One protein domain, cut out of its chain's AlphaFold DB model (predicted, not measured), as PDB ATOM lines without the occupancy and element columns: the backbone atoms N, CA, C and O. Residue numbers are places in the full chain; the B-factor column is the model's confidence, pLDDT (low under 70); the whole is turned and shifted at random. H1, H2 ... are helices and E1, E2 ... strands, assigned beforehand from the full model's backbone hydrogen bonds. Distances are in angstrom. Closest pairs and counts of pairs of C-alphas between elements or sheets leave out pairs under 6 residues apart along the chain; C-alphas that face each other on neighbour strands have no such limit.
ATOM      1  N   ARG A   2     -17.663   2.430 -52.797       73.50
ATOM      2  CA  ARG A   2     -16.929   3.431 -51.976       73.50
ATOM      3  C   ARG A   2     -17.628   4.799 -51.825       73.50
ATOM      4  O   ARG A   2     -17.609   5.359 -50.741       73.50
ATOM      5  N   LEU A   3     -18.265   5.322 -52.881       76.56
ATOM      6  CA  LEU A   3     -18.902   6.649 -52.829       76.56
ATOM      7  C   LEU A   3     -20.159   6.671 -51.945       76.56
ATOM      8  O   LEU A   3     -20.278   7.539 -51.094       76.56
ATOM      9  N   VAL A   4     -21.063   5.699 -52.100       83.12
ATOM     10  CA  VAL A   4     -22.305   5.618 -51.304       83.12
ATOM     11  C   VAL A   4     -21.997   5.396 -49.820       83.12
ATOM     12  O   VAL A   4     -22.581   6.066 -48.975       83.12
ATOM     13  N   GLY A   5     -21.030   4.519 -49.518       88.88
ATOM     14  CA  GLY A   5     -20.605   4.231 -48.146       88.88
ATOM     15  C   GLY A   5     -20.024   5.437 -47.401       88.88
ATOM     16  O   GLY A   5     -20.122   5.477 -46.184       88.88
ATOM     17  N   ASN A   6     -19.487   6.436 -48.112       90.88
ATOM     18  CA  ASN A   6     -18.971   7.669 -47.507       90.88
ATOM     19  C   ASN A   6     -19.992   8.811 -47.553       90.88
ATOM     20  O   ASN A   6     -20.106   9.586 -46.608       90.88
ATOM     21  N   PHE A   7     -20.735   8.919 -48.656       92.44
ATOM     22  CA  PHE A   7     -21.678  10.007 -48.891       92.44
ATOM     23  C   PHE A   7     -22.852   9.975 -47.913       92.44
ATOM     24  O   PHE A   7     -23.219  11.020 -47.385       92.44
ATOM     25  N   VAL A   8     -23.420   8.793 -47.641       93.31
ATOM     26  CA  VAL A   8     -24.571   8.675 -46.736       93.31
ATOM     27  C   VAL A   8     -24.195   9.071 -45.300       93.31
ATOM     28  O   VAL A   8     -24.859   9.961 -44.768       93.31
ATOM     29  N   PRO A   9     -23.124   8.528 -44.680       94.81
ATOM     30  CA  PRO A   9     -22.701   8.986 -43.358       94.81
ATOM     31  C   PRO A   9     -22.361  10.475 -43.325       94.81
ATOM     32  O   PRO A   9     -22.822  11.173 -42.427       94.81
ATOM     33  N   PHE A  10     -21.617  10.981 -44.319       94.94
ATOM     34  CA  PHE A  10     -21.310  12.409 -44.419       94.94
ATOM     35  C   PHE A  10     -22.582  13.258 -44.393       94.94
ATOM     36  O   PHE A  10     -22.663  14.194 -43.606       94.94
ATOM     37  N   LEU A  11     -23.576  12.922 -45.221       95.44
ATOM     38  CA  LEU A  11     -24.805  13.697 -45.326       95.44
ATOM     39  C   LEU A  11     -25.581  13.694 -44.006       95.44
ATOM     40  O   LEU A  11     -26.067  14.740 -43.591       95.44
ATOM     41  N   VAL A  12     -25.654  12.547 -43.326       96.31
ATOM     42  CA  VAL A  12     -26.305  12.440 -42.012       96.31
ATOM     43  C   VAL A  12     -25.603  13.330 -40.987       96.31
ATOM     44  O   VAL A  12     -26.254  14.176 -40.379       96.31
ATOM     45  N   PHE A  13     -24.282  13.202 -40.823       97.19
ATOM     46  CA  PHE A  13     -23.537  14.018 -39.857       97.19
ATOM     47  C   PHE A  13     -23.564  15.507 -40.204       97.19
ATOM     48  O   PHE A  13     -23.708  16.338 -39.312       97.19
ATOM     49  N   PHE A  14     -23.478  15.850 -41.489       95.50
ATOM     50  CA  PHE A  14     -23.573  17.227 -41.954       95.50
ATOM     51  C   PHE A  14     -24.940  17.837 -41.635       95.50
ATOM     52  O   PHE A  14     -24.992  18.940 -41.108       95.50
ATOM     53  N   LEU A  15     -26.042  17.131 -41.908       96.00
ATOM     54  CA  LEU A  15     -27.387  17.632 -41.616       96.00
ATOM     55  C   LEU A  15     -27.624  17.778 -40.112       96.00
ATOM     56  O   LEU A  15     -28.186  18.784 -39.689       96.00
ATOM     57  N   VAL A  16     -27.160  16.819 -39.303       97.50
ATOM     58  CA  VAL A  16     -27.232  16.919 -37.838       97.50
ATOM     59  C   VAL A  16     -26.450  18.137 -37.345       97.50
ATOM     60  O   VAL A  16     -26.994  18.933 -36.584       97.50
ATOM     61  N   ALA A  17     -25.213  18.326 -37.813       96.00
ATOM     62  CA  ALA A  17     -24.399  19.484 -37.454       96.00
ATOM     63  C   ALA A  17     -25.039  20.799 -37.922       96.00
ATOM     64  O   ALA A  17     -25.088  21.757 -37.159       96.00
ATOM     65  N   LEU A  18     -25.577  20.843 -39.143       95.81
ATOM     66  CA  LEU A  18     -26.229  22.028 -39.692       95.81
ATOM     67  C   LEU A  18     -27.464  22.415 -38.876       95.81
ATOM     68  O   LEU A  18     -27.603  23.571 -38.498       95.81
ATOM     69  N   VAL A  19     -28.342  21.457 -38.568       96.88
ATOM     70  CA  VAL A  19     -29.530  21.707 -37.739       96.88
ATOM     71  C   VAL A  19     -29.123  22.142 -36.335       96.88
ATOM     72  O   VAL A  19     -29.687  23.100 -35.816       96.88
ATOM     73  N   HIS A  20     -28.116  21.500 -35.738       96.31
ATOM     74  CA  HIS A  20     -27.595  21.908 -34.437       96.31
ATOM     75  C   HIS A  20     -27.072  23.351 -34.458       96.31
ATOM     76  O   HIS A  20     -27.424  24.133 -33.582       96.31
ATOM     77  N   ILE A  21     -26.321  23.735 -35.498       94.06
ATOM     78  CA  ILE A  21     -25.813  25.101 -35.669       94.06
ATOM     79  C   ILE A  21     -26.948  26.108 -35.847       94.06
ATOM     80  O   ILE A  21     -26.874  27.206 -35.313       94.06
ATOM     81  N   LEU A  22     -28.004  25.768 -36.583       95.81
ATOM     82  CA  LEU A  22     -29.140  26.674 -36.758       95.81
ATOM     83  C   LEU A  22     -29.948  26.844 -35.463       95.81
ATOM     84  O   LEU A  22     -30.510  27.913 -35.237       95.81
ATOM     85  N   LEU A  23     -30.010  25.806 -34.627       96.75
ATOM     86  CA  LEU A  23     -30.838  25.795 -33.424       96.75
ATOM     87  C   LEU A  23     -30.117  26.235 -32.143       96.75
ATOM     88  O   LEU A  23     -30.788  26.502 -31.151       96.75
ATOM     89  N   GLN A  24     -28.787  26.277 -32.134       94.81
ATOM     90  CA  GLN A  24     -28.028  26.680 -30.951       94.81
ATOM     91  C   GLN A  24     -28.109  28.189 -30.696       94.81
ATOM     92  O   GLN A  24     -28.241  29.002 -31.620       94.81
ATOM     93  N   ASP A  25     -27.951  28.552 -29.428       95.94
ATOM     94  CA  ASP A  25     -27.671  29.924 -29.025       95.94
ATOM     95  C   ASP A  25     -26.288  30.330 -29.548       95.94
ATOM     96  O   ASP A  25     -25.372  29.507 -29.655       95.94
ATOM     97  N   GLY A  26     -26.124  31.603 -29.892       94.94
ATOM     98  CA  GLY A  26     -24.844  32.131 -30.355       94.94
ATOM     99  C   GLY A  26     -24.474  33.434 -29.672       94.94
ATOM    100  O   GLY A  26     -25.295  34.093 -29.041       94.94
ATOM    101  N   TYR A  27     -23.207  33.801 -29.811       96.00
ATOM    102  CA  TYR A  27     -22.622  34.968 -29.165       96.00
ATOM    103  C   TYR A  27     -22.794  36.178 -30.086       96.00
ATOM    104  O   TYR A  27     -22.096  36.313 -31.096       96.00
ATOM    105  N   ALA A  28     -23.761  37.028 -29.763       96.50
ATOM    106  CA  ALA A  28     -24.055  38.257 -30.484       96.50
ATOM    107  C   ALA A  28     -23.365  39.447 -29.816       96.50
ATOM    108  O   ALA A  28     -23.199  39.466 -28.602       96.50
ATOM    109  N   ALA A  29     -22.985  40.440 -30.613       96.06
ATOM    110  CA  ALA A  29     -22.529  41.735 -30.126       96.06
ATOM    111  C   ALA A  29     -23.650  42.764 -30.300       96.06
ATOM    112  O   ALA A  29     -24.248  42.850 -31.376       96.06
ATOM    113  N   ASP A  30     -23.931  43.553 -29.267       94.50
ATOM    114  CA  ASP A  30     -24.807  44.714 -29.392       94.50
ATOM    115  C   ASP A  30     -24.119  45.765 -30.288       94.50
ATOM    116  O   ASP A  30     -23.011  46.203 -29.975       94.50
ATOM    117  N   PRO A  31     -24.727  46.195 -31.408       90.81
ATOM    118  CA  PRO A  31     -24.115  47.184 -32.296       90.81
ATOM    119  C   PRO A  31     -23.918  48.569 -31.662       90.81
ATOM    120  O   PRO A  31     -23.086  49.336 -32.141       90.81
ATOM    121  N   ALA A  32     -24.702  48.920 -30.637       92.31
ATOM    122  CA  ALA A  32     -24.656  50.220 -29.978       92.31
ATOM    123  C   ALA A  32     -23.639  50.257 -28.830       92.31
ATOM    124  O   ALA A  32     -22.936  51.255 -28.676       92.31
ATOM    125  N   THR A  33     -23.561  49.191 -28.028       92.50
ATOM    126  CA  THR A  33     -22.688  49.142 -26.839       92.50
ATOM    127  C   THR A  33     -21.425  48.306 -27.045       92.50
ATOM    128  O   THR A  33     -20.435  48.515 -26.350       92.50
ATOM    129  N   GLY A  34     -21.431  47.381 -28.008       90.56
ATOM    130  CA  GLY A  34     -20.370  46.397 -28.216       90.56
ATOM    131  C   GLY A  34     -20.395  45.234 -27.222       90.56
ATOM    132  O   GLY A  34     -19.536  44.357 -27.312       90.56
ATOM    133  N   GLU A  35     -21.353  45.204 -26.291       94.88
ATOM    134  CA  GLU A  35     -21.457  44.138 -25.296       94.88
ATOM    135  C   GLU A  35     -21.843  42.812 -25.948       94.88
ATOM    136  O   GLU A  35     -22.738  42.738 -26.795       94.88
ATOM    137  N   ILE A  36     -21.163  41.746 -25.535       96.81
ATOM    138  CA  ILE A  36     -21.448  40.396 -26.007       96.81
ATOM    139  C   ILE A  36     -22.561  39.798 -25.151       96.81
ATOM    140  O   ILE A  36     -22.498  39.850 -23.924       96.81
ATOM    141  N   TYR A  37     -23.560  39.195 -25.785       95.81
ATOM    142  CA  TYR A  37     -24.648  38.478 -25.127       95.81
ATOM    143  C   TYR A  37     -24.996  37.191 -25.885       95.81
ATOM    144  O   TYR A  37     -24.591  36.988 -27.032       95.81
ATOM    145  N   LEU A  38     -25.733  36.293 -25.230       96.38
ATOM    146  CA  LEU A  38     -26.245  35.079 -25.863       96.38
ATOM    147  C   LEU A  38     -27.586  35.370 -26.537       96.38
ATOM    148  O   LEU A  38     -28.554  35.746 -25.877       96.38
ATOM    149  N   GLU A  39     -27.631  35.187 -27.852       96.31
ATOM    150  CA  GLU A  39     -28.831  35.330 -28.667       96.31
ATOM    151  C   GLU A  39     -29.368  33.939 -29.047       96.31
ATOM    152  O   GLU A  39     -28.649  33.158 -29.689       96.31
ATOM    153  N   PRO A  40     -30.629  33.620 -28.701       97.44
ATOM    154  CA  PRO A  40     -31.260  32.381 -29.128       97.44
ATOM    155  C   PRO A  40     -31.352  32.278 -30.647       97.44
ATOM    156  O   PRO A  40     -31.767  33.226 -31.318       97.44
ATOM    157  N   TYR A  41     -31.002  31.111 -31.193       97.00
ATOM    158  CA  TYR A  41     -31.057  30.834 -32.634       97.00
ATOM    159  C   TYR A  41     -30.215  31.792 -33.492       97.00
ATOM    160  O   TYR A  41     -30.551  32.052 -34.651       97.00
ATOM    161  N   LYS A  42     -29.103  32.312 -32.951       96.81
ATOM    162  CA  LYS A  42     -28.271  33.345 -33.592       96.81
ATOM    163  C   LYS A  42     -27.979  33.072 -35.067       96.81
ATOM    164  O   LYS A  42     -28.168  33.937 -35.917       96.81
ATOM    165  N   TYR A  43     -27.513  31.867 -35.391       96.81
ATOM    166  CA  TYR A  43     -27.090  31.537 -36.754       96.81
ATOM    167  C   TYR A  43     -28.276  31.387 -37.712       96.81
ATOM    168  O   TYR A  43     -28.175  31.742 -38.887       96.81
ATOM    169  N   PHE A  44     -29.424  30.915 -37.222       97.31
ATOM    170  CA  PHE A  44     -30.659  30.940 -37.999       97.31
ATOM    171  C   PHE A  44     -31.114  32.381 -38.260       97.31
ATOM    172  O   PHE A  44     -31.354  32.735 -39.416       97.31
ATOM    173  N   ASN A  45     -31.136  33.232 -37.230       97.50
ATOM    174  CA  ASN A  45     -31.477  34.651 -37.366       97.50
ATOM    175  C   ASN A  45     -30.531  35.362 -38.343       97.50
ATOM    176  O   ASN A  45     -30.984  36.153 -39.168       97.50
ATOM    177  N   ASN A  46     -29.236  35.024 -38.330       97.44
ATOM    178  CA  ASN A  46     -28.259  35.531 -39.291       97.44
ATOM    179  C   ASN A  46     -28.622  35.164 -40.735       97.44
ATOM    180  O   ASN A  46     -28.552  36.028 -41.606       97.44
ATOM    181  N   PHE A  47     -29.042  33.927 -41.015       97.81
ATOM    182  CA  PHE A  47     -29.487  33.544 -42.359       97.81
ATOM    183  C   PHE A  47     -30.796  34.223 -42.777       97.81
ATOM    184  O   PHE A  47     -30.957  34.541 -43.954       97.81
ATOM    185  N   VAL A  48     -31.714  34.467 -41.838       97.50
ATOM    186  CA  VAL A  48     -32.961  35.201 -42.106       97.50
ATOM    187  C   VAL A  48     -32.670  36.674 -42.409       97.50
ATOM    188  O   VAL A  48     -33.177  37.210 -43.394       97.50
ATOM    189  N   ALA A  49     -31.823  37.322 -41.608       97.19
ATOM    190  CA  ALA A  49     -31.439  38.721 -41.787       97.19
ATOM    191  C   ALA A  49     -30.584  38.925 -43.049       97.19
ATOM    192  O   ALA A  49     -30.820  39.840 -43.837       97.19
ATOM    193  N   MET A  50     -29.619  38.033 -43.282       97.25
ATOM    194  CA  MET A  50     -28.764  38.016 -44.468       97.25
ATOM    195  C   MET A  50     -29.290  37.018 -45.502       97.25
ATOM    196  O   MET A  50     -28.581  36.097 -45.911       97.25
ATOM    197  N   TRP A  51     -30.527  37.213 -45.967       97.06
ATOM    198  CA  TRP A  51     -31.184  36.295 -46.905       97.06
ATOM    199  C   TRP A  51     -30.356  35.917 -48.157       97.06
ATOM    200  O   TRP A  51     -30.465  34.763 -48.585       97.06
ATOM    201  N   PRO A  52     -29.478  36.772 -48.739       97.50
ATOM    202  CA  PRO A  52     -28.637  36.342 -49.857       97.50
ATOM    203  C   PRO A  52     -27.686  35.208 -49.461       97.50
ATOM    204  O   PRO A  52     -27.431  34.312 -50.260       97.50
ATOM    205  N   LEU A  53     -27.204  35.196 -48.217       97.38
ATOM    206  CA  LEU A  53     -26.338  34.143 -47.696       97.38
ATOM    207  C   LEU A  53     -27.076  32.803 -47.593       97.38
ATOM    208  O   LEU A  53     -26.506  31.757 -47.898       97.38
ATOM    209  N   ALA A  54     -28.363  32.834 -47.236       97.25
ATOM    210  CA  ALA A  54     -29.213  31.646 -47.247       97.25
ATOM    211  C   ALA A  54     -29.403  31.106 -48.675       97.25
ATOM    212  O   ALA A  54     -29.325  29.898 -48.895       97.25
ATOM    213  N   VAL A  55     -29.573  31.989 -49.667       98.31
ATOM    214  CA  VAL A  55     -29.643  31.591 -51.084       98.31
ATOM    215  C   VAL A  55     -28.339  30.935 -51.539       98.31
ATOM    216  O   VAL A  55     -28.385  29.893 -52.194       98.31
ATOM    217  N   VAL A  56     -27.180  31.487 -51.166       98.31
ATOM    218  CA  VAL A  56     -25.871  30.894 -51.493       98.31
ATOM    219  C   VAL A  56     -25.702  29.524 -50.831       98.31
ATOM    220  O   VAL A  56     -25.250  28.589 -51.496       98.31
ATOM    221  N   LEU A  57     -26.131  29.360 -49.573       97.81
ATOM    222  CA  LEU A  57     -26.122  28.066 -48.887       97.81
ATOM    223  C   LEU A  57     -26.977  27.034 -49.639       97.81
ATOM    224  O   LEU A  57     -26.498  25.939 -49.934       97.81
ATOM    225  N   LEU A  58     -28.217  27.383 -49.998       97.88
ATOM    226  CA  LEU A  58     -29.132  26.493 -50.723       97.88
ATOM    227  C   LEU A  58     -28.613  26.146 -52.125       97.88
ATOM    228  O   LEU A  58     -28.660  24.983 -52.538       97.88
ATOM    229  N   ALA A  59     -28.065  27.120 -52.853       98.44
ATOM    230  CA  ALA A  59     -27.412  26.890 -54.141       98.44
ATOM    231  C   ALA A  59     -26.198  25.954 -53.993       98.44
ATOM    232  O   ALA A  59     -26.009  25.032 -54.787       98.44
ATOM    233  N   GLY A  60     -25.406  26.140 -52.936       98.31
ATOM    234  CA  GLY A  60     -24.273  25.279 -52.623       98.31
ATOM    235  C   GLY A  60     -24.694  23.834 -52.347       98.31
ATOM    236  O   GLY A  60     -24.166  22.906 -52.963       98.31
ATOM    237  N   VAL A  61     -25.689  23.637 -51.474       97.75
ATOM    238  CA  VAL A  61     -26.223  22.307 -51.131       97.75
ATOM    239  C   VAL A  61     -26.806  21.618 -52.364       97.75
ATOM    240  O   VAL A  61     -26.511  20.450 -52.611       97.75
ATOM    241  N   THR A  62     -27.597  22.325 -53.172       98.00
ATOM    242  CA  THR A  62     -28.212  21.749 -54.379       98.00
ATOM    243  C   THR A  62     -27.168  21.328 -55.413       98.00
ATOM    244  O   THR A  62     -27.250  20.213 -55.929       98.00
ATOM    245  N   LEU A  63     -26.143  22.151 -55.666       98.12
ATOM    246  CA  LEU A  63     -25.023  21.796 -56.547       98.12
ATOM    247  C   LEU A  63     -24.222  20.603 -56.012       98.12
ATOM    248  O   LEU A  63     -23.889  19.691 -56.778       98.12
ATOM    249  N   PHE A  64     -23.958  20.580 -54.702       97.19
ATOM    250  CA  PHE A  64     -23.250  19.483 -54.049       97.19
ATOM    251  C   PHE A  64     -23.997  18.157 -54.201       97.19
ATOM    252  O   PHE A  64     -23.453  17.185 -54.733       97.19
ATOM    253  N   LEU A  65     -25.273  18.142 -53.811       96.25
ATOM    254  CA  LEU A  65     -26.135  16.971 -53.927       96.25
ATOM    255  C   LEU A  65     -26.276  16.531 -55.382       96.25
ATOM    256  O   LEU A  65     -26.133  15.344 -55.661       96.25
ATOM    257  N   TYR A  66     -26.478  17.459 -56.320       96.25
ATOM    258  CA  TYR A  66     -26.555  17.141 -57.745       96.25
ATOM    259  C   TYR A  66     -25.293  16.429 -58.242       96.25
ATOM    260  O   TYR A  66     -25.388  15.389 -58.898       96.25
ATOM    261  N   GLY A  67     -24.108  16.952 -57.910       95.06
ATOM    262  CA  GLY A  67     -22.836  16.354 -58.308       95.06
ATOM    263  C   GLY A  67     -22.654  14.938 -57.763       95.06
ATOM    264  O   GLY A  67     -22.291  14.029 -58.516       95.06
ATOM    265  N   CYS A  68     -22.966  14.725 -56.484       93.75
ATOM    266  CA  CYS A  68     -22.875  13.413 -55.844       93.75
ATOM    267  C   CYS A  68     -23.910  12.426 -56.399       93.75
ATOM    268  O   CYS A  68     -23.542  11.357 -56.883       93.75
ATOM    269  N   VAL A  69     -25.192  12.795 -56.383       93.31
ATOM    270  CA  VAL A  69     -26.315  11.949 -56.812       93.31
ATOM    271  C   VAL A  69     -26.158  11.546 -58.274       93.31
ATOM    272  O   VAL A  69     -26.235  10.361 -58.597       93.31
ATOM    273  N   LYS A  70     -25.849  12.492 -59.167       94.31
ATOM    274  CA  LYS A  70     -25.669  12.185 -60.592       94.31
ATOM    275  C   LYS A  70     -24.519  11.207 -60.836       94.31
ATOM    276  O   LYS A  70     -24.647  10.337 -61.689       94.31
ATOM    277  N   THR A  71     -23.432  11.319 -60.075       93.31
ATOM    278  CA  THR A  71     -22.286  10.394 -60.158       93.31
ATOM    279  C   THR A  71     -22.627   9.006 -59.606       93.31
ATOM    280  O   THR A  71     -22.125   8.006 -60.106       93.31
ATOM    281  N   ILE A  72     -23.501   8.922 -58.595       91.62
ATOM    282  CA  ILE A  72     -23.967   7.645 -58.031       91.62
ATOM    283  C   ILE A  72     -24.872   6.898 -59.023       91.62
ATOM    284  O   ILE A  72     -24.705   5.695 -59.199       91.62
ATOM    285  N   PHE A  73     -25.813   7.594 -59.667       92.75
ATOM    286  CA  PHE A  73     -26.800   6.964 -60.555       92.75
ATOM    287  C   PHE A  73     -26.326   6.787 -62.000       92.75
ATOM    288  O   PHE A  73     -26.832   5.917 -62.704       92.75
ATOM    289  N   ASN A  74     -25.362   7.584 -62.458       91.81
ATOM    290  CA  ASN A  74     -24.812   7.475 -63.801       91.81
ATOM    291  C   ASN A  74     -23.304   7.215 -63.741       91.81
ATOM    292  O   ASN A  74     -22.506   8.145 -63.649       91.81
ATOM    293  N   ALA A  75     -22.919   5.946 -63.867       83.62
ATOM    294  CA  ALA A  75     -21.515   5.534 -63.851       83.62
ATOM    295  C   ALA A  75     -20.688   6.107 -65.020       83.62
ATOM    296  O   ALA A  75     -19.473   6.231 -64.898       83.62
ATOM    297  N   ALA A  76     -21.322   6.492 -66.137       90.81
ATOM    298  CA  ALA A  76     -20.641   7.152 -67.254       90.81
ATOM    299  C   ALA A  76     -20.371   8.646 -66.983       90.81
ATOM    300  O   ALA A  76     -19.609   9.293 -67.705       90.81
ATOM    301  N   TYR A  77     -20.986   9.223 -65.946       90.38
ATOM    302  CA  TYR A  77     -20.794  10.620 -65.585       90.38
ATOM    303  C   TYR A  77     -19.563  10.808 -64.686       90.38
ATOM    304  O   TYR A  77     -19.617  10.637 -63.474       90.38
ATOM    305  N   ILE A  78     -18.456  11.251 -65.286       87.62
ATOM    306  CA  ILE A  78     -17.165  11.473 -64.599       87.62
ATOM    307  C   ILE A  78     -16.914  12.930 -64.170       87.62
ATOM    308  O   ILE A  78     -15.862  13.253 -63.630       87.62
ATOM    309  N   ARG A  79     -17.859  13.845 -64.423       91.19
ATOM    310  CA  ARG A  79     -17.675  15.295 -64.193       91.19
ATOM    311  C   ARG A  79     -18.277  15.799 -62.877       91.19
ATOM    312  O   ARG A  79     -18.425  17.006 -62.718       91.19
ATOM    313  N   GLY A  80     -18.607  14.905 -61.942       91.75
ATOM    314  CA  GLY A  80     -19.279  15.250 -60.682       91.75
ATOM    315  C   GLY A  80     -18.528  16.236 -59.792       91.75
ATOM    316  O   GLY A  80     -19.168  17.011 -59.089       91.75
ATOM    317  N   ILE A  81     -17.194  16.276 -59.880       91.62
ATOM    318  CA  ILE A  81     -16.356  17.212 -59.117       91.62
ATOM    319  C   ILE A  81     -16.665  18.685 -59.412       91.62
ATOM    320  O   ILE A  81     -16.495  19.517 -58.533       91.62
ATOM    321  N   TRP A  82     -17.147  19.028 -60.607       93.94
ATOM    322  CA  TRP A  82     -17.431  20.421 -60.959       93.94
ATOM    323  C   TRP A  82     -18.626  20.985 -60.180       93.94
ATOM    324  O   TRP A  82     -18.431  21.929 -59.417       93.94
ATOM    325  N   PRO A  83     -19.842  20.411 -60.283       96.75
ATOM    326  CA  PRO A  83     -20.953  20.854 -59.448       96.75
ATOM    327  C   PRO A  83     -20.696  20.575 -57.961       96.75
ATOM    328  O   PRO A  83     -20.974  21.444 -57.139       96.75
ATOM    329  N   ALA A  84     -20.106  19.424 -57.602       96.06
ATOM    330  CA  ALA A  84     -19.872  19.097 -56.198       96.06
ATOM    331  C   ALA A  84     -18.837  20.010 -55.530       96.06
ATOM    332  O   ALA A  84     -19.061  20.495 -54.427       96.06
ATOM    333  N   GLY A  85     -17.722  20.288 -56.204       96.00
ATOM    334  CA  GLY A  85     -16.659  21.151 -55.695       96.00
ATOM    335  C   GLY A  85     -17.117  22.596 -55.540       96.00
ATOM    336  O   GLY A  85     -16.915  23.183 -54.482       96.00
ATOM    337  N   ILE A  86     -17.802  23.148 -56.549       97.56
ATOM    338  CA  ILE A  86     -18.384  24.497 -56.453       97.56
ATOM    339  C   ILE A  86     -19.416  24.540 -55.322       97.56
ATOM    340  O   ILE A  86     -19.372  25.441 -54.489       97.56
ATOM    341  N   GLY A  87     -20.298  23.539 -55.247       98.12
ATOM    342  CA  GLY A  87     -21.294  23.435 -54.186       98.12
ATOM    343  C   GLY A  87     -20.670  23.427 -52.791       98.12
ATOM    344  O   GLY A  87     -21.080  24.204 -51.932       98.12
ATOM    345  N   ALA A  88     -19.622  22.623 -52.584       97.62
ATOM    346  CA  ALA A  88     -18.898  22.557 -51.318       97.62
ATOM    347  C   ALA A  88     -18.304  23.915 -50.912       97.62
ATOM    348  O   ALA A  88     -18.466  24.330 -49.766       97.62
ATOM    349  N   VAL A  89     -17.667  24.630 -51.850       97.81
ATOM    350  CA  VAL A  89     -17.111  25.970 -51.589       97.81
ATOM    351  C   VAL A  89     -18.207  26.942 -51.155       97.81
ATOM    352  O   VAL A  89     -18.035  27.635 -50.155       97.81
ATOM    353  N   LEU A  90     -19.347  26.969 -51.854       98.44
ATOM    354  CA  LEU A  90     -20.460  27.865 -51.521       98.44
ATOM    355  C   LEU A  90     -21.086  27.547 -50.156       98.44
ATOM    356  O   LEU A  90     -21.385  28.471 -49.398       98.44
ATOM    357  N   VAL A  91     -21.252  26.263 -49.816       98.12
ATOM    358  CA  VAL A  91     -21.758  25.841 -48.498       98.12
ATOM    359  C   VAL A  91     -20.820  26.302 -47.389       98.12
ATOM    360  O   VAL A  91     -21.260  26.971 -46.457       98.12
ATOM    361  N   VAL A  92     -19.528  25.980 -47.497       97.44
ATOM    362  CA  VAL A  92     -18.540  26.318 -46.463       97.44
ATOM    363  C   VAL A  92     -18.408  27.830 -46.313       97.44
ATOM    364  O   VAL A  92     -18.445  28.329 -45.193       97.44
ATOM    365  N   LEU A  93     -18.329  28.570 -47.424       97.81
ATOM    366  CA  LEU A  93     -18.288  30.032 -47.402       97.81
ATOM    367  C   LEU A  93     -19.504  30.613 -46.670       97.81
ATOM    368  O   LEU A  93     -19.345  31.482 -45.816       97.81
ATOM    369  N   SER A  94     -20.705  30.110 -46.966       97.75
ATOM    370  CA  SER A  94     -21.940  30.604 -46.349       97.75
ATOM    371  C   SER A  94     -21.970  30.363 -44.843       97.75
ATOM    372  O   SER A  94     -22.364  31.247 -44.087       97.75
ATOM    373  N   LEU A  95     -21.522  29.187 -44.395       96.75
ATOM    374  CA  LEU A  95     -21.448  28.858 -42.972       96.75
ATOM    375  C   LEU A  95     -20.416  29.717 -42.238       96.75
ATOM    376  O   LEU A  95     -20.720  30.236 -41.168       96.75
ATOM    377  N   LEU A  96     -19.228  29.921 -42.818       95.88
ATOM    378  CA  LEU A  96     -18.185  30.752 -42.208       95.88
ATOM    379  C   LEU A  96     -18.603  32.222 -42.105       95.88
ATOM    380  O   LEU A  96     -18.415  32.843 -41.062       95.88
ATOM    381  N   LEU A  97     -19.216  32.768 -43.159       96.56
ATOM    382  CA  LEU A  97     -19.751  34.129 -43.127       96.56
ATOM    383  C   LEU A  97     -20.887  34.255 -42.108       96.56
ATOM    384  O   LEU A  97     -20.916  35.223 -41.359       96.56
ATOM    385  N   CYS A  98     -21.783  33.271 -42.014       96.25
ATOM    386  CA  CYS A  98     -22.847  33.278 -41.009       96.25
ATOM    387  C   CYS A  98     -22.286  33.235 -39.578       96.25
ATOM    388  O   CYS A  98     -22.833  33.879 -38.684       96.25
ATOM    389  N   ALA A  99     -21.184  32.509 -39.368       93.44
ATOM    390  CA  ALA A  99     -20.572  32.342 -38.057       93.44
ATOM    391  C   ALA A  99     -19.766  33.559 -37.570       93.44
ATOM    392  O   ALA A  99     -19.581  33.704 -36.365       93.44
ATOM    393  N   GLY A 100     -19.277  34.412 -38.476       93.06
ATOM    394  CA  GLY A 100     -18.434  35.557 -38.112       93.06
ATOM    395  C   GLY A 100     -18.968  36.934 -38.492       93.06
ATOM    396  O   GLY A 100     -18.456  37.935 -37.997       93.06
ATOM    397  N   TRP A 101     -19.983  37.017 -39.351       94.62
ATOM    398  CA  TRP A 101     -20.574  38.283 -39.789       94.62
ATOM    399  C   TRP A 101     -21.877  38.596 -39.034       94.62
ATOM    400  O   TRP A 101     -22.344  37.801 -38.222       94.62
ATOM    401  N   ASN A 102     -22.467  39.767 -39.287       96.12
ATOM    402  CA  ASN A 102     -23.713  40.237 -38.665       96.12
ATOM    403  C   ASN A 102     -23.672  40.343 -37.125       96.12
ATOM    404  O   ASN A 102     -24.521  39.788 -36.427       96.12
ATOM    405  N   ASN A 103     -22.678  41.073 -36.603       95.75
ATOM    406  CA  ASN A 103     -22.484  41.301 -35.163       95.75
ATOM    407  C   ASN A 103     -22.410  39.985 -34.373       95.75
ATOM    408  O   ASN A 103     -23.125  39.781 -33.392       95.75
ATOM    409  N   THR A 104     -21.571  39.070 -34.853       96.44
ATOM    410  CA  THR A 104     -21.356  37.756 -34.243       96.44
ATOM    411  C   THR A 104     -19.914  37.660 -33.759       96.44
ATOM    412  O   THR A 104     -18.986  38.053 -34.471       96.44
ATOM    413  N   ALA A 105     -19.712  37.130 -32.554       96.44
ATOM    414  CA  ALA A 105     -18.386  36.753 -32.086       96.44
ATOM    415  C   ALA A 105     -17.971  35.432 -32.741       96.44
ATOM    416  O   ALA A 105     -18.519  34.372 -32.439       96.44
ATOM    417  N   TYR A 106     -16.994  35.500 -33.649       94.69
ATOM    418  CA  TYR A 106     -16.498  34.321 -34.365       94.69
ATOM    419  C   TYR A 106     -15.594  33.445 -33.489       94.69
ATOM    420  O   TYR A 106     -15.409  32.265 -33.786       94.69
ATOM    421  N   TYR A 107     -15.020  34.016 -32.425       95.06
ATOM    422  CA  TYR A 107     -14.220  33.288 -31.445       95.06
ATOM    423  C   TYR A 107     -14.722  33.605 -30.027       95.06
ATOM    424  O   TYR A 107     -14.214  34.521 -29.370       95.06
ATOM    425  N   PRO A 108     -15.776  32.905 -29.577       94.06
ATOM    426  CA  PRO A 108     -16.417  33.177 -28.301       94.06
ATOM    427  C   PRO A 108     -15.593  32.670 -27.115       94.06
ATOM    428  O   PRO A 108     -14.984  31.600 -27.168       94.06
ATOM    429  N   SER A 109     -15.620  33.425 -26.018       94.88
ATOM    430  CA  SER A 109     -15.039  33.028 -24.735       94.88
ATOM    431  C   SER A 109     -16.131  32.491 -23.807       94.88
ATOM    432  O   SER A 109     -17.171  33.117 -23.607       94.88
ATOM    433  N   THR A 110     -15.894  31.312 -23.230       91.38
ATOM    434  CA  THR A 110     -16.817  30.658 -22.286       91.38
ATOM    435  C   THR A 110     -16.542  31.017 -20.827       91.38
ATOM    436  O   THR A 110     -17.415  30.823 -19.988       91.38
ATOM    437  N   ALA A 111     -15.346  31.533 -20.517       93.12
ATOM    438  CA  ALA A 111     -14.967  31.944 -19.164       93.12
ATOM    439  C   ALA A 111     -15.462  33.359 -18.832       93.12
ATOM    440  O   ALA A 111     -15.957  33.605 -17.736       93.12
ATOM    441  N   ASP A 112     -15.344  34.270 -19.795       94.25
ATOM    442  CA  ASP A 112     -15.889  35.624 -19.728       94.25
ATOM    443  C   ASP A 112     -16.428  36.010 -21.100       94.25
ATOM    444  O   ASP A 112     -15.682  36.041 -22.082       94.25
ATOM    445  N   LEU A 113     -17.723  36.307 -21.149       93.38
ATOM    446  CA  LEU A 113     -18.442  36.610 -22.376       93.38
ATOM    447  C   LEU A 113     -17.864  37.843 -23.079       93.38
ATOM    448  O   LEU A 113     -17.738  37.845 -24.305       93.38
ATOM    449  N   GLN A 114     -17.444  38.848 -22.305       96.25
ATOM    450  CA  GLN A 114     -16.945  40.119 -22.837       96.25
ATOM    451  C   GLN A 114     -15.528  40.017 -23.408       96.25
ATOM    452  O   GLN A 114     -15.103  40.870 -24.182       96.25
ATOM    453  N   SER A 115     -14.822  38.927 -23.109       95.31
ATOM    454  CA  SER A 115     -13.524  38.606 -23.705       95.31
ATOM    455  C   SER A 115     -13.643  37.904 -25.072       95.31
ATOM    456  O   SER A 115     -12.648  37.404 -25.599       95.31
ATOM    457  N   SER A 116     -14.845  37.822 -25.655       96.50
ATOM    458  CA  SER A 116     -15.058  37.208 -26.973       96.50
ATOM    459  C   SER A 116     -14.512  38.074 -28.115       96.50
ATOM    460  O   SER A 116     -14.581  39.305 -28.083       96.50
ATOM    461  N   LEU A 117     -14.006  37.429 -29.170       95.94
ATOM    462  CA  LEU A 117     -13.458  38.129 -30.332       95.94
ATOM    463  C   LEU A 117     -14.485  38.227 -31.460       95.94
ATOM    464  O   LEU A 117     -15.134  37.254 -31.857       95.94
ATOM    465  N   THR A 118     -14.580  39.431 -31.998       95.31
ATOM    466  CA  THR A 118     -15.388  39.824 -33.145       95.31
ATOM    467  C   THR A 118     -14.466  40.403 -34.216       95.31
ATOM    468  O   THR A 118     -13.283  40.658 -33.983       95.31
ATOM    469  N   ILE A 119     -15.000  40.639 -35.413       93.00
ATOM    470  CA  ILE A 119     -14.228  41.271 -36.493       93.00
ATOM    471  C   ILE A 119     -13.738  42.671 -36.087       93.00
ATOM    472  O   ILE A 119     -12.673  43.084 -36.527       93.00
TER     473      ILE A 119
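Overview. This is residues 2 to 119 of the 156 residues of the protein "Cytochrome D ubiquinol oxidase subunit II" of Prevotella sp. CAG:1124 (UniProt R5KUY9). The model is a rod in which three long helices, H1, H3 and H4, run lengthwise, with a small head of the short helix H2, the strand hairpin E1 and E2, and residues 101 to 119 at one end. H3 and H4 pack together as a helical hairpin, while H1 meets H3 with residues 3 to 7 and H2 with residues 21 to 23, and its residues 12 to 17 stand free. The printed part has 118 residues, with four named helices and two named strands in the order H1 E1 E2 H2 H3 H4; its sheet, E1 - E2, is antiparallel and the class is mostly helix. It is loose, with a radius of gyration of the C-alphas of 17.2 A, and spans 58 by 26 by 19 A.

Arrangement. Start with H1, residues 2 to 23, and look ahead to H3, residues 51 to 73: they only just touch, with 3 pairs of C-alphas within 8 A, the closest being Val 4 and Ile 72 at 7.2 A, and run opposite ways at a shallow tilt of 18 degrees. At its other end H1 touches H2, residues 42 to 49, about perpendicular at 87 degrees, and the closest C-alphas are those of Leu 22 and Phe 44, 4.7 A apart. Next find the hairpin of E1, residues 26 to 29, and E2, residues 36 to 39, where N 28 and O 37 are 2.9 A apart and N 39 and O 26 are 2.8 A apart, within hydrogen-bond range. The closest C-alphas of E1 and H2 are those of Gly 26 and Lys 42, 4.9 A apart. H2 and H3 only just touch, and only at the corner, with 3 pairs of C-alphas within 8 A; the closest are those of Phe 47 and Ala 54, 5.3 A apart. H4, residues 81 to 100, forms a helical hairpin with H3: they touch, run opposite ways at a shallow tilt of 30 degrees, and come closest at the C-alphas of Gly 60 and Gly 87, 3.8 A apart. H4 touches H2 with residues 98 to 99 alone, and H1 and H4 are apart. Every O i to N i+4 pair is within hydrogen-bond range in H2, H3 and H4, and 17 of 18 are in H1.

Along the chain. Find C-alpha 2 at (-16.929, 3.431, -51.976); from there H1 runs 32.2 A to C-alpha 23. H3 covers 32.6 A from C-alpha 51, and H4 covers 28.0 A, ending at C-alpha 100, (-18.434, 35.557, -38.112).

Size, cuts and confidence. The C-alphas of Thr 33 and Ala 76 are the two farthest apart, at 58.3 A. The printed part has no cut, and no printed residue is under 70 in pLDDT.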